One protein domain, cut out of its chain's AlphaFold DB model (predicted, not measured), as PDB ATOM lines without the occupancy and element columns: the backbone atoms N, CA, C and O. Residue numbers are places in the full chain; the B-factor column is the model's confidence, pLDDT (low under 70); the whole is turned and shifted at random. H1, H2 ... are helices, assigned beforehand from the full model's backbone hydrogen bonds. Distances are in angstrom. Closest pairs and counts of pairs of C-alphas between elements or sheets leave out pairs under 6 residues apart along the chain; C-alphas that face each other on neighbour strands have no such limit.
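What this domain is: This is residues 4 to 115 of the 125 residues of an uncharacterized protein of Brucella oryzae (UniProt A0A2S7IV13). Short H4 lies near the middle of a helical body, crossed by long H2, with H1, H3, H5 and H6 around it; residues 101 to 106 stick out. The printed part has 112 residues with six named helices, H1 to H6, and no named strand: all helix. It is compact, radius of gyration of the C-alphas 14.1 A, spanning 42 by 26 by 25 A.

How they stand to each other: H2, residues 17 to 33, touches H4, residues 54 to 62, about perpendicular at 74 degrees; their closest C-alphas, Ile 23 and Leu 61, are 4.8 A apart. H5, residues 69 to 78, touches H6, residues 109 to 114; their closest C-alphas, Val 74 and Ala 110, are 6.5 A apart. Every O i to N i+4 pair is within hydrogen-bond range in these four helices and in H3, residues 35 to 47; in H1, residues 4 to 14, 4 of 7 are.

Where its parts are: H2 is 24.4 A long, from C-alpha 17 at (173.332, 92.465, 175.433); H3 is 18.0 A. H6 ends at C-alpha 114, (152.139, 89.589, 171.323).

The domain as a whole: The printed part has no cut. The link H5 to H6 is long, 30 residues. pLDDT is under 70 at residues 4 to 13 and 78 to 115.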
ATOM      1  N   GLU A   4     166.624 101.433 188.165       49.00
ATOM      2  CA  GLU A   4     167.524 101.117 187.043       49.00
ATOM      3  C   GLU A   4     167.923  99.631 186.985       49.00
ATOM      4  O   GLU A   4     167.995  99.059 185.898       49.00
ATOM      5  N   ASP A   5     168.089  98.967 188.136       51.09
ATOM      6  CA  ASP A   5     168.472  97.546 188.202       51.09
ATOM      7  C   ASP A   5     167.353  96.632 187.666       51.09
ATOM      8  O   ASP A   5     167.603  95.571 187.091       51.09
ATOM      9  N   PHE A   6     166.096  97.057 187.831       48.69
ATOM     10  CA  PHE A   6     164.921  96.285 187.430       48.69
ATOM     11  C   PHE A   6     164.692  96.294 185.918       48.69
ATOM     12  O   PHE A   6     164.338  95.255 185.359       48.69
ATOM     13  N   TYR A   7     164.939  97.433 185.258       55.00
ATOM     14  CA  TYR A   7     164.891  97.527 183.797       55.00
ATOM     15  C   TYR A   7     165.867  96.527 183.175       55.00
ATOM     16  O   TYR A   7     165.478  95.731 182.323       55.00
ATOM     17  N   HIS A   8     167.108  96.488 183.663       58.84
ATOM     18  CA  HIS A   8     168.120  95.567 183.155       58.84
ATOM     19  C   HIS A   8     167.805  94.094 183.440       58.84
ATOM     20  O   HIS A   8     168.045  93.258 182.572       58.84
ATOM     21  N   ALA A   9     167.238  93.758 184.602       56.78
ATOM     22  CA  ALA A   9     166.961  92.369 184.972       56.78
ATOM     23  C   ALA A   9     165.866  91.701 184.116       56.78
ATOM     24  O   ALA A   9     166.035  90.554 183.703       56.78
ATOM     25  N   ALA A  10     164.761  92.403 183.831       61.44
ATOM     26  CA  ALA A  10     163.703  91.888 182.954       61.44
ATOM     27  C   ALA A  10     164.187  91.797 181.499       61.44
ATOM     28  O   ALA A  10     164.021  90.777 180.832       61.44
ATOM     29  N   SER A  11     164.890  92.837 181.053       65.94
ATOM     30  CA  SER A  11     165.404  92.947 179.691       65.94
ATOM     31  C   SER A  11     166.479  91.893 179.374       65.94
ATOM     32  O   SER A  11     166.467  91.308 178.295       65.94
ATOM     33  N   ALA A  12     167.375  91.578 180.319       62.41
ATOM     34  CA  ALA A  12     168.462  90.609 180.126       62.41
ATOM     35  C   ALA A  12     168.001  89.145 180.026       62.41
ATOM     36  O   ALA A  12     168.755  88.303 179.547       62.41
ATOM     37  N   ARG A  13     166.782  88.823 180.477       67.94
ATOM     38  CA  ARG A  13     166.199  87.479 180.315       67.94
ATOM     39  C   ARG A  13     165.626  87.244 178.921       67.94
ATOM     40  O   ARG A  13     165.450  86.096 178.532       67.94
ATOM     41  N   LEU A  14     165.299  88.318 178.207       71.12
ATOM     42  CA  LEU A  14     164.547  88.273 176.953       71.12
ATOM     43  C   LEU A  14     165.386  88.676 175.740       71.12
ATOM     44  O   LEU A  14     165.090  88.253 174.627       71.12
ATOM     45  N   PHE A  15     166.423  89.485 175.949       77.12
ATOM     46  CA  PHE A  15     167.236  90.056 174.884       77.12
ATOM     47  C   PHE A  15     168.722  89.873 175.165       77.12
ATOM     48  O   PHE A  15     169.181  89.933 176.309       77.12
ATOM     49  N   THR A  16     169.500  89.726 174.095       84.88
ATOM     50  CA  THR A  16     170.960  89.718 174.182       84.88
ATOM     51  C   THR A  16     171.482  91.107 174.541       84.88
ATOM     52  O   THR A  16     170.850  92.127 174.264       84.88
ATOM     53  N   ARG A  17     172.695  91.181 175.099       83.19
ATOM     54  CA  ARG A  17     173.332  92.465 175.433       83.19
ATOM     55  C   ARG A  17     173.395  93.425 174.238       83.19
ATOM     56  O   ARG A  17     173.083  94.598 174.388       83.19
ATOM     57  N   GLN A  18     173.707  92.909 173.049       86.00
ATOM     58  CA  GLN A  18     173.749  93.706 171.822       86.00
ATOM     59  C   GLN A  18     172.374  94.291 171.459       86.00
ATOM     60  O   GLN A  18     172.284  95.439 171.029       86.00
ATOM     61  N   GLN A  19     171.295  93.523 171.641       87.44
ATOM     62  CA  GLN A  19     169.934  94.015 171.422       87.44
ATOM     63  C   GLN A  19     169.562  95.090 172.447       87.44
ATOM     64  O   GLN A  19     168.961  96.093 172.072       87.44
ATOM     65  N   LEU A  20     169.959  94.929 173.712       85.88
ATOM     66  CA  LEU A  20     169.727  95.935 174.753       85.88
ATOM     67  C   LEU A  20     170.455  97.249 174.471       85.88
ATOM     68  O   LEU A  20     169.854  98.315 174.601       85.88
ATOM     69  N   ASP A  21     171.705  97.177 174.019       87.25
ATOM     70  CA  ASP A  21     172.470  98.358 173.612       87.25
ATOM     71  C   ASP A  21     171.795  99.056 172.414       87.25
ATOM     72  O   ASP A  21     171.653 100.280 172.384       87.25
ATOM     73  N   GLN A  22     171.291  98.277 171.450       89.50
ATOM     74  CA  GLN A  22     170.559  98.795 170.293       89.50
ATOM     75  C   GLN A  22     169.227  99.459 170.675       89.50
ATOM     76  O   GLN A  22     168.876 100.491 170.092       89.50
ATOM     77  N   ILE A  23     168.497  98.877 171.631       89.75
ATOM     78  CA  ILE A  23     167.258  99.432 172.191       89.75
ATOM     79  C   ILE A  23     167.555 100.762 172.877       89.75
ATOM     80  O   ILE A  23     166.906 101.760 172.567       89.75
ATOM     81  N   ALA A  24     168.559 100.805 173.759       89.25
ATOM     82  CA  ALA A  24     168.949 102.022 174.467       89.25
ATOM     83  C   ALA A  24     169.322 103.147 173.489       89.25
ATOM     84  O   ALA A  24     168.859 104.280 173.634       89.25
ATOM     85  N   TYR A  25     170.081 102.817 172.441       91.12
ATOM     86  CA  TYR A  25     170.430 103.761 171.384       91.12
ATOM     87  C   TYR A  25     169.194 104.319 170.660       91.12
ATOM     88  O   TYR A  25     169.052 105.533 170.517       91.12
ATOM     89  N   ARG A  26     168.264 103.460 170.224       92.56
ATOM     90  CA  ARG A  26     167.049 103.888 169.502       92.56
ATOM     91  C   ARG A  26     166.081 104.660 170.391       92.56
ATOM     92  O   ARG A  26     165.445 105.597 169.917       92.56
ATOM     93  N   TYR A  27     166.008 104.310 171.671       91.00
ATOM     94  CA  TYR A  27     165.249 105.055 172.667       91.00
ATOM     95  C   TYR A  27     165.784 106.488 172.807       91.00
ATOM     96  O   TYR A  27     165.018 107.445 172.724       91.00
ATOM     97  N   GLN A  28     167.106 106.659 172.908       91.25
ATOM     98  CA  GLN A  28     167.735 107.985 172.941       91.25
ATOM     99  C   GLN A  28     167.543 108.763 171.634       91.25
ATOM    100  O   GLN A  28     167.266 109.960 171.668       91.25
ATOM    101  N   GLN A  29     167.637 108.098 170.479       92.31
ATOM    102  CA  GLN A  29     167.331 108.735 169.195       92.31
ATOM    103  C   GLN A  29     165.878 109.210 169.123       92.31
ATOM    104  O   GLN A  29     165.625 110.310 168.642       92.31
ATOM    105  N   SER A  30     164.937 108.409 169.625       92.75
ATOM    106  CA  SER A  30     163.526 108.784 169.719       92.75
ATOM    107  C   SER A  30     163.349 110.053 170.555       92.75
ATOM    108  O   SER A  30     162.686 110.983 170.103       92.75
ATOM    109  N   ALA A  31     164.008 110.127 171.715       92.25
ATOM    110  CA  ALA A  31     163.986 111.303 172.585       92.25
ATOM    111  C   ALA A  31     164.580 112.554 171.920       92.25
ATOM    112  O   ALA A  31     164.113 113.662 172.162       92.25
ATOM    113  N   ALA A  32     165.600 112.387 171.074       93.19
ATOM    114  CA  ALA A  32     166.228 113.493 170.358       93.19
ATOM    115  C   ALA A  32     165.394 113.987 169.161       93.19
ATOM    116  O   ALA A  32     165.349 115.187 168.902       93.19
ATOM    117  N   LEU A  33     164.759 113.073 168.419       94.69
ATOM    118  CA  LEU A  33     163.986 113.394 167.212       94.69
ATOM    119  C   LEU A  33     162.560 113.865 167.522       94.69
ATOM    120  O   LEU A  33     162.027 114.697 166.793       94.69
ATOM    121  N   TYR A  34     161.953 113.332 168.586       95.44
ATOM    122  CA  TYR A  34     160.551 113.551 168.952       95.44
ATOM    123  C   TYR A  34     160.415 113.806 170.463       95.44
ATOM    124  O   TYR A  34     159.827 112.988 171.173       95.44
ATOM    125  N   PRO A  35     160.995 114.895 170.998       92.38
ATOM    126  CA  PRO A  35     161.123 115.090 172.441       92.38
ATOM    127  C   PRO A  35     159.776 115.126 173.180       92.38
ATOM    128  O   PRO A  35     159.643 114.496 174.227       92.38
ATOM    129  N   GLU A  36     158.759 115.795 172.631       94.38
ATOM    130  CA  GLU A  36     157.451 115.951 173.285       94.38
ATOM    131  C   GLU A  36     156.619 114.656 173.267       94.38
ATOM    132  O   GLU A  36     155.979 114.285 174.254       94.38
ATOM    133  N   GLU A  37     156.594 113.942 172.141       93.31
ATOM    134  CA  GLU A  37     155.957 112.629 172.028       93.31
ATOM    135  C   GLU A  37     156.674 111.599 172.894       93.31
ATOM    136  O   GLU A  37     156.028 110.828 173.604       93.31
ATOM    137  N   HIS A  38     158.006 111.596 172.857       92.38
ATOM    138  CA  HIS A  38     158.808 110.663 173.624       92.38
ATOM    139  C   HIS A  38     158.625 110.879 175.125       92.38
ATOM    140  O   HIS A  38     158.465 109.906 175.855       92.38
ATOM    141  N   GLU A  39     158.579 112.125 175.598       92.25
ATOM    142  CA  GLU A  39     158.328 112.407 177.011       92.25
ATOM    143  C   GLU A  39     156.944 111.906 177.455       92.25
ATOM    144  O   GLU A  39     156.820 111.305 178.524       92.25
ATOM    145  N   ARG A  40     155.906 112.072 176.623       92.56
ATOM    146  CA  ARG A  40     154.569 111.516 176.898       92.56
ATOM    147  C   ARG A  40     154.592 109.990 176.995       92.56
ATOM    148  O   ARG A  40     154.032 109.430 177.936       92.56
ATOM    149  N   VAL A  41     155.272 109.329 176.061       91.81
ATOM    150  CA  VAL A  41     155.441 107.869 176.058       91.81
ATOM    151  C   VAL A  41     156.222 107.399 177.288       91.81
ATOM    152  O   VAL A  41     155.798 106.457 177.954       91.81
ATOM    153  N   ALA A  42     157.320 108.074 177.633       88.94
ATOM    154  CA  ALA A  42     158.151 107.745 178.786       88.94
ATOM    155  C   ALA A  42     157.368 107.853 180.102       88.94
ATOM    156  O   ALA A  42     157.428 106.938 180.926       88.94
ATOM    157  N   ARG A  43     156.578 108.925 180.271       89.56
ATOM    158  CA  ARG A  43     155.684 109.089 181.429       89.56
ATOM    159  C   ARG A  43     154.659 107.963 181.502       89.56
ATOM    160  O   ARG A  43     154.555 107.325 182.543       89.56
ATOM    161  N   TYR A  44     153.986 107.639 180.394       90.44
ATOM    162  CA  TYR A  44     153.020 106.536 180.361       90.44
ATOM    163  C   TYR A  44     153.668 105.199 180.759       90.44
ATOM    164  O   TYR A  44     153.141 104.473 181.601       90.44
ATOM    165  N   ILE A  45     154.834 104.870 180.188       86.19
ATOM    166  CA  ILE A  45     155.572 103.638 180.509       86.19
ATOM    167  C   ILE A  45     155.907 103.583 182.006       86.19
ATOM    168  O   ILE A  45     155.768 102.528 182.629       86.19
ATOM    169  N   GLN A  46     156.327 104.701 182.596       84.38
ATOM    170  CA  GLN A  46     156.669 104.780 184.012       84.38
ATOM    171  C   GLN A  46     155.434 104.659 184.919       84.38
ATOM    172  O   GLN A  46     155.438 103.836 185.839       84.38
ATOM    173  N   ASP A  47     154.376 105.420 184.641       85.81
ATOM    174  CA  ASP A  47     153.148 105.469 185.444       85.81
ATOM    175  C   ASP A  47     152.430 104.113 185.468       85.81
ATOM    176  O   ASP A  47     151.956 103.656 186.512       85.81
ATOM    177  N   HIS A  48     152.428 103.417 184.330       81.56
ATOM    178  CA  HIS A  48     151.816 102.098 184.179       81.56
ATOM    179  C   HIS A  48     152.759 100.935 184.511       81.56
ATOM    180  O   HIS A  48     152.360  99.774 184.414       81.56
ATOM    181  N   LYS A  49     153.990 101.229 184.955       79.44
ATOM    182  CA  LYS A  49     155.031 100.237 185.272       79.44
ATOM    183  C   LYS A  49     155.330  99.286 184.107       79.44
ATOM    184  O   LYS A  49     155.660  98.127 184.323       79.44
ATOM    185  N   LEU A  50     155.260  99.795 182.876       79.19
ATOM    186  CA  LEU A  50     155.565  99.044 181.654       79.19
ATOM    187  C   LEU A  50     157.066  98.996 181.329       79.19
ATOM    188  O   LEU A  50     157.483  98.454 180.305       79.19
ATOM    189  N   VAL A  51     157.892  99.585 182.191       76.56
ATOM    190  CA  VAL A  51     159.351  99.588 182.084       76.56
ATOM    191  C   VAL A  51     159.856  98.146 181.983       76.56
ATOM    192  O   VAL A  51     159.581  97.344 182.862       76.56
ATOM    193  N   GLY A  52     160.604  97.810 180.930       74.69
ATOM    194  CA  GLY A  52     161.169  96.466 180.749       74.69
ATOM    195  C   GLY A  52     160.183  95.402 180.246       74.69
ATOM    196  O   GLY A  52     160.562  94.237 180.162       74.69
ATOM    197  N   HIS A  53     158.944  95.769 179.891       78.31
ATOM    198  CA  HIS A  53     158.054  94.863 179.159       78.31
ATOM    199  C   HIS A  53     158.629  94.532 177.784       78.31
ATOM    200  O   HIS A  53     159.110  95.416 177.068       78.31
ATOM    201  N   ARG A  54     158.525  93.257 177.397       79.31
ATOM    202  CA  ARG A  54     159.065  92.744 176.135       79.31
ATOM    203  C   ARG A  54     158.603  93.566 174.940       79.31
ATOM    204  O   ARG A  54     159.420  93.921 174.106       79.31
ATOM    205  N   GLU A  55     157.324  93.902 174.865       81.19
ATOM    206  CA  GLU A  55     156.729  94.597 173.722       81.19
ATOM    207  C   GLU A  55     157.248  96.033 173.590       81.19
ATOM    208  O   GLU A  55     157.499  96.506 172.481       81.19
ATOM    209  N   VAL A  56     157.474  96.706 174.722       85.94
ATOM    210  CA  VAL A  56     158.097  98.036 174.751       85.94
ATOM    211  C   VAL A  56     159.531  97.940 174.232       85.94
ATOM    212  O   VAL A  56     159.937  98.705 173.359       85.94
ATOM    213  N   LEU A  57     160.290  96.963 174.726       85.81
ATOM    214  CA  LEU A  57     161.670  96.724 174.306       85.81
ATOM    215  C   LEU A  57     161.759  96.324 172.825       85.81
ATOM    216  O   LEU A  57     162.586  96.861 172.093       85.81
ATOM    217  N   GLU A  58     160.880  95.446 172.341       85.62
ATOM    218  CA  GLU A  58     160.820  95.034 170.936       85.62
ATOM    219  C   GLU A  58     160.491  96.193 170.002       85.62
ATOM    220  O   GLU A  58     161.081  96.290 168.920       85.62
ATOM    221  N   HIS A  59     159.580  97.084 170.400       89.75
ATOM    222  CA  HIS A  59     159.277  98.275 169.613       89.75
ATOM    223  C   HIS A  59     160.545  99.091 169.371       89.75
ATOM    224  O   HIS A  59     160.882  99.374 168.220       89.75
ATOM    225  N   TYR A  60     161.291  99.391 170.435       89.62
ATOM    226  CA  TYR A  60     162.534 100.153 170.333       89.62
ATOM    227  C   TYR A  60     163.697  99.350 169.748       89.62
ATOM    228  O   TYR A  60     164.663  99.940 169.279       89.62
ATOM    229  N   LEU A  61     163.614  98.021 169.687       89.88
ATOM    230  CA  LEU A  61     164.563  97.208 168.927       89.88
ATOM    231  C   LEU A  61     164.332  97.345 167.417       89.88
ATOM    232  O   LEU A  61     165.291  97.334 166.644       89.88
ATOM    233  N   ARG A  62     163.072  97.483 166.983       89.75
ATOM    234  CA  ARG A  62     162.671  97.509 165.564       89.75
ATOM    235  C   ARG A  62     162.504  98.913 164.993       89.75
ATOM    236  O   ARG A  62     162.744  99.100 163.802       89.75
ATOM    237  N   SER A  63     162.221  99.907 165.828       91.25
ATOM    238  CA  SER A  63     161.954 101.294 165.439       91.25
ATOM    239  C   SER A  63     162.635 102.289 166.383       91.25
ATOM    240  O   SER A  63     162.942 101.964 167.523       91.25
ATOM    241  N   ASN A  64     162.883 103.510 165.912       90.44
ATOM    242  CA  ASN A  64     163.297 104.658 166.729       90.44
ATOM    243  C   ASN A  64     162.175 105.706 166.873       90.44
ATOM    244  O   ASN A  64     162.401 106.798 167.391       90.44
ATOM    245  N   LEU A  65     160.963 105.394 166.410       93.62
ATOM    246  CA  LEU A  65     159.791 106.242 166.607       93.62
ATOM    247  C   LEU A  65     159.239 106.067 168.029       93.62
ATOM    248  O   LEU A  65     159.339 104.968 168.580       93.62
ATOM    249  N   PRO A  66     158.616 107.095 168.628       91.88
ATOM    250  CA  PRO A  66     157.834 106.920 169.848       91.88
ATOM    251  C   PRO A  66     156.734 105.865 169.652       91.88
ATOM    252  O   PRO A  66     156.160 105.749 168.565       91.88
ATOM    253  N   MET A  67     156.436 105.082 170.691       91.88
ATOM    254  CA  MET A  67     155.289 104.170 170.652       91.88
ATOM    255  C   MET A  67     153.977 104.940 170.521       91.88
ATOM    256  O   MET A  67     153.799 105.995 171.124       91.88
ATOM    257  N   SER A  68     153.025 104.376 169.774       90.81
ATOM    258  CA  SER A  68     151.674 104.934 169.731       90.81
ATOM    259  C   SER A  68     150.951 104.728 171.065       90.81
ATOM    260  O   SER A  68     151.105 103.690 171.714       90.81
ATOM    261  N   GLU A  69     150.102 105.686 171.439       87.62
ATOM    262  CA  GLU A  69     149.254 105.590 172.634       87.62
ATOM    263  C   GLU A  69     148.356 104.344 172.593       87.62
ATOM    264  O   GLU A  69     148.203 103.643 173.591       87.62
ATOM    265  N   HIS A  70     147.829 103.997 171.414       83.69
ATOM    266  CA  HIS A  70     147.030 102.787 171.236       83.69
ATOM    267  C   HIS A  70     147.813 101.516 171.601       83.69
ATOM    268  O   HIS A  70     147.309 100.679 172.347       83.69
ATOM    269  N   SER A  71     149.058 101.383 171.132       84.38
ATOM    270  CA  SER A  71     149.920 100.243 171.470       84.38
ATOM    271  C   SER A  71     150.196 100.163 172.973       84.38
ATOM    272  O   SER A  71     150.130  99.080 173.548       84.38
ATOM    273  N   LEU A  72     150.470 101.301 173.616       87.00
ATOM    274  CA  LEU A  72     150.717 101.374 175.058       87.00
ATOM    275  C   LEU A  72     149.479 100.997 175.883       87.00
ATOM    276  O   LEU A  72     149.599 100.278 176.875       87.00
ATOM    277  N   ASN A  73     148.288 101.418 175.449       85.31
ATOM    278  CA  ASN A  73     147.019 101.041 176.071       85.31
ATOM    279  C   ASN A  73     146.776  99.529 175.988       85.31
ATOM    280  O   ASN A  73     146.391  98.916 176.983       85.31
ATOM    281  N   VAL A  74     147.048  98.914 174.830       80.44
ATOM    282  CA  VAL A  74     146.926  97.458 174.653       80.44
ATOM    283  C   VAL A  74     147.930  96.717 175.539       80.44
ATOM    284  O   VAL A  74     147.536  95.802 176.254       80.44
ATOM    285  N   ILE A  75     149.201  97.131 175.565       79.62
ATOM    286  CA  ILE A  75     150.208  96.507 176.441       79.62
ATOM    287  C   ILE A  75     149.794  96.623 177.906       79.62
ATOM    288  O   ILE A  75     149.847  95.632 178.619       79.62
ATOM    289  N   ASN A  76     149.318  97.789 178.348       81.75
ATOM    290  CA  ASN A  76     148.848  97.971 179.720       81.75
ATOM    291  C   ASN A  76     147.652  97.065 180.054       81.75
ATOM    292  O   ASN A  76     147.638  96.442 181.112       81.75
ATOM    293  N   ALA A  77     146.670  96.961 179.152       76.25
ATOM    294  CA  ALA A  77     145.480  96.135 179.357       76.25
ATOM    295  C   ALA A  77     145.811  94.642 179.504       76.25
ATOM    296  O   ALA A  77     145.120  93.926 180.226       76.25
ATOM    297  N   PHE A  78     146.873  94.187 178.840       69.00
ATOM    298  CA  PHE A  78     147.301  92.793 178.849       69.00
ATOM    299  C   PHE A  78     148.585  92.552 179.652       69.00
ATOM    300  O   PHE A  78     149.058  91.420 179.662       69.00
ATOM    301  N   ALA A  79     149.111  93.549 180.374       68.69
ATOM    302  CA  ALA A  79     150.421  93.499 181.032       68.69
ATOM    303  C   ALA A  79     150.587  92.300 181.983       68.69
ATOM    304  O   ALA A  79     151.681  91.763 182.116       68.69
ATOM    305  N   ASP A  80     149.495  91.851 182.605       62.16
ATOM    306  CA  ASP A  80     149.478  90.705 183.522       62.16
ATOM    307  C   ASP A  80     149.420  89.337 182.805       62.16
ATOM    308  O   ASP A  80     149.668  88.305 183.427       62.16
ATOM    309  N   SER A  81     149.092  89.325 181.508       53.03
ATOM    310  CA  SER A  81     148.869  88.136 180.663       53.03
ATOM    311  C   SER A  81     149.933  87.925 179.579       53.03
ATOM    312  O   SER A  81     149.933  86.910 178.883       53.03
ATOM    313  N   THR A  82     150.816  88.902 179.401       50.59
ATOM    314  CA  THR A  82     151.828  88.941 178.341       50.59
ATOM    315  C   THR A  82     153.158  88.443 178.876       50.59
ATOM    316  O   THR A  82     153.426  88.608 180.061       50.59
ATOM    317  N   ALA A  83     153.960  87.807 178.018       52.34
ATOM    318  CA  ALA A  83     155.225  87.159 178.371       52.34
ATOM    319  C   ALA A  83     156.066  87.967 179.377       52.34
ATOM    320  O   ALA A  83     156.155  89.187 179.263       52.34
ATOM    321  N   THR A  84     156.681  87.253 180.323       51.66
ATOM    322  CA  THR A  84     157.448  87.702 181.499       51.66
ATOM    323  C   THR A  84     157.939  89.155 181.443       51.66
ATOM    324  O   THR A  84     159.086  89.423 181.085       51.66
ATOM    325  N   GLY A  85     157.067  90.105 181.790       47.88
ATOM    326  CA  GLY A  85     157.411  91.519 181.916       47.88
ATOM    327  C   GLY A  85     158.209  91.799 183.191       47.88
ATOM    328  O   GLY A  85     158.410  90.926 184.043       47.88
ATOM    329  N   ALA A  86     158.676  93.039 183.356       48.94
ATOM    330  CA  ALA A  86     159.199  93.469 184.650       48.94
ATOM    331  C   ALA A  86     158.087  93.445 185.721       48.94
ATOM    332  O   ALA A  86     156.904  93.559 185.412       48.94
ATOM    333  N   TYR A  87     158.477  93.345 186.997       51.22
ATOM    334  CA  TYR A  87     157.576  93.332 188.167       51.22
ATOM    335  C   TYR A  87     156.717  92.072 188.372       51.22
ATOM    336  O   TYR A  87     155.725  92.149 189.095       51.22
ATOM    337  N   ASP A  88     157.063  90.933 187.763       48.53
ATOM    338  CA  ASP A  88     156.257  89.697 187.811       48.53
ATOM    339  C   ASP A  88     154.803  89.890 187.304       48.53
ATOM    340  O   ASP A  88     153.941  89.033 187.513       48.53
ATOM    341  N   ARG A  89     154.526  91.006 186.604       47.53
ATOM    342  CA  ARG A  89     153.324  91.200 185.788       47.53
ATOM    343  C   ARG A  89     153.571  90.514 184.451       47.53
ATOM    344  O   ARG A  89     154.499  90.875 183.729       47.53
ATOM    345  N   GLY A  90     152.806  89.463 184.186       49.34
ATOM    346  CA  GLY A  90     153.122  88.504 183.132       49.34
ATOM    347  C   GLY A  90     153.716  87.221 183.695       49.34
ATOM    348  O   GLY A  90     154.750  86.742 183.237       49.34
ATOM    349  N   VAL A  91     153.081  86.645 184.720       44.06
ATOM    350  CA  VAL A  91     153.314  85.226 184.997       44.06
ATOM    351  C   VAL A  91     152.776  84.492 183.776       44.06
ATOM    352  O   VAL A  91     151.590  84.623 183.480       44.06
ATOM    353  N   GLU A  92     153.627  83.747 183.072       47.25
ATOM    354  CA  GLU A  92     153.238  82.836 181.990       47.25
ATOM    355  C   GLU A  92     152.333  81.727 182.571       47.25
ATOM    356  O   GLU A  92     152.730  80.586 182.795       47.25
ATOM    357  N   ARG A  93     151.099  82.080 182.947       37.75
ATOM    358  CA  ARG A  93     150.079  81.151 183.425       37.75
ATOM    359  C   ARG A  93     149.361  80.605 182.204       37.75
ATOM    360  O   ARG A  93     148.264  81.033 181.866       37.75
ATOM    361  N   GLY A  94     150.013  79.632 181.575       40.78
ATOM    362  CA  GLY A  94     149.520  78.970 180.374       40.78
ATOM    363  C   GLY A  94     149.737  79.799 179.113       40.78
ATOM    364  O   GLY A  94     150.136  80.962 179.184       40.78
ATOM    365  N   ALA A  95     149.483  79.171 177.957       39.06
ATOM    366  CA  ALA A  95     149.438  79.870 176.677       39.06
ATOM    367  C   ALA A  95     148.630  81.155 176.872       39.06
ATOM    368  O   ALA A  95     147.574  81.071 177.513       39.06
ATOM    369  N   PRO A  96     149.116  82.312 176.389       41.22
ATOM    370  CA  PRO A  96     148.397  83.554 176.565       41.22
ATOM    371  C   PRO A  96     146.956  83.297 176.144       41.22
ATOM    372  O   PRO A  96     146.680  82.936 174.996       41.22
ATOM    373  N   THR A  97     146.035  83.428 177.099       44.28
ATOM    374  CA  THR A  97     144.604  83.504 176.815       44.28
ATOM    375  C   THR A  97     144.381  84.882 176.214       44.28
ATOM    376  O   THR A  97     143.681  85.735 176.746       44.28
ATOM    377  N   HIS A  98     145.056  85.130 175.087       45.47
ATOM    378  CA  HIS A  98     144.725  86.185 174.160       45.47
ATOM    379  C   HIS A  98     143.221  86.165 173.975       45.47
ATOM    380  O   HIS A  98     142.610  85.105 174.101       45.47
ATOM    381  N   GLY A  99     142.640  87.309 173.632       39.69
ATOM    382  CA  GLY A  99     141.303  87.341 173.070       39.69
ATOM    383  C   GLY A  99     141.180  86.313 171.941       39.69
ATOM    384  O   GLY A  99     141.383  86.634 170.777       39.69
ATOM    385  N   VAL A 100     140.774  85.092 172.299       40.53
ATOM    386  CA  VAL A 100     140.178  84.068 171.442       40.53
ATOM    387  C   VAL A 100     138.745  84.503 171.115       40.53
ATOM    388  O   VAL A 100     137.899  83.710 170.734       40.53
ATOM    389  N   GLU A 101     138.448  85.794 171.238       42.38
ATOM    390  CA  GLU A 101     137.384  86.435 170.500       42.38
ATOM    391  C   GLU A 101     137.939  86.751 169.115       42.38
ATOM    392  O   GLU A 101     138.190  87.889 168.723       42.38
ATOM    393  N   THR A 102     138.138  85.686 168.343       42.56
ATOM    394  CA  THR A 102     137.971  85.756 166.903       42.56
ATOM    395  C   THR A 102     136.553  86.265 166.647       42.56
ATOM    396  O   THR A 102     135.619  85.489 166.471       42.56
ATOM    397  N   TYR A 103     136.357  87.580 166.582       38.50
ATOM    398  CA  TYR A 103     135.193  88.114 165.882       38.50
ATOM    399  C   TYR A 103     135.423  87.838 164.387       38.50
ATOM    400  O   TYR A 103     135.993  88.644 163.658       38.50
ATOM    401  N   GLY A 104     135.098  86.618 163.947       43.53
ATOM    402  CA  GLY A 104     135.170  86.204 162.542       43.53
ATOM    403  C   GLY A 104     136.553  85.814 161.998       43.53
ATOM    404  O   GLY A 104     136.741  85.848 160.788       43.53
ATOM    405  N   GLY A 105     137.520  85.430 162.842       43.84
ATOM    406  CA  GLY A 105     138.807  84.879 162.377       43.84
ATOM    407  C   GLY A 105     139.881  85.908 161.993       43.84
ATOM    408  O   GLY A 105     140.859  85.552 161.342       43.84
ATOM    409  N   VAL A 106     139.728  87.170 162.400       46.44
ATOM    410  CA  VAL A 106     140.749  88.215 162.219       46.44
ATOM    411  C   VAL A 106     141.641  88.279 163.459       46.44
ATOM    412  O   VAL A 106     141.133  88.372 164.575       46.44
ATOM    413  N   GLU A 107     142.967  88.250 163.278       49.50
ATOM    414  CA  GLU A 107     143.917  88.479 164.376       49.50
ATOM    415  C   GLU A 107     143.637  89.814 165.072       49.50
ATOM    416  O   GLU A 107     143.624  90.873 164.432       49.50
ATOM    417  N   SER A 108     143.462  89.767 166.392       53.50
ATOM    418  CA  SER A 108     143.306  90.970 167.202       53.50
ATOM    419  C   SER A 108     144.594  91.810 167.195       53.50
ATOM    420  O   SER A 108     145.699  91.292 167.012       53.50
ATOM    421  N   ALA A 109     144.476  93.122 167.429       53.56
ATOM    422  CA  ALA A 109     145.643  93.997 167.585       53.56
ATOM    423  C   ALA A 109     146.573  93.516 168.717       53.56
ATOM    424  O   ALA A 109     147.791  93.618 168.596       53.56
ATOM    425  N   ALA A 110     146.000  92.915 169.766       50.41
ATOM    426  CA  ALA A 110     146.740  92.232 170.819       50.41
ATOM    427  C   ALA A 110     147.529  91.039 170.256       50.41
ATOM    428  O   ALA A 110     148.738  90.972 170.443       50.41
ATOM    429  N   SER A 111     146.898  90.150 169.484       52.31
ATOM    430  CA  SER A 111     147.585  89.014 168.852       52.31
ATOM    431  C   SER A 111     148.785  89.471 168.014       52.31
ATOM    432  O   SER A 111     149.872  88.934 168.176       52.31
ATOM    433  N   ARG A 112     148.653  90.527 167.203       59.84
ATOM    434  CA  ARG A 112     149.779  91.044 166.397       59.84
ATOM    435  C   ARG A 112     150.919  91.639 167.224       59.84
ATOM    436  O   ARG A 112     152.066  91.582 166.793       59.84
ATOM    437  N   LEU A 113     150.606  92.236 168.373       57.09
ATOM    438  CA  LEU A 113     151.603  92.807 169.283       57.09
ATOM    439  C   LEU A 113     152.310  91.731 170.117       57.09
ATOM    440  O   LEU A 113     153.471  91.911 170.469       57.09
ATOM    441  N   PHE A 114     151.634  90.618 170.412       56.69
ATOM    442  CA  PHE A 114     152.139  89.589 171.323       56.69
ATOM    443  C   PHE A 114     152.721  88.349 170.631       56.69
ATOM    444  O   PHE A 114     153.493  87.617 171.264       56.69
ATOM    445  N   THR A 115     152.440  88.138 169.341       55.25
ATOM    446  CA  THR A 115     153.166  87.178 168.500       55.25
ATOM    447  C   THR A 115     154.572  87.716 168.232       55.25
ATOM    448  O   THR A 115     154.825  88.441 167.270       55.25
TER     449      THR A 115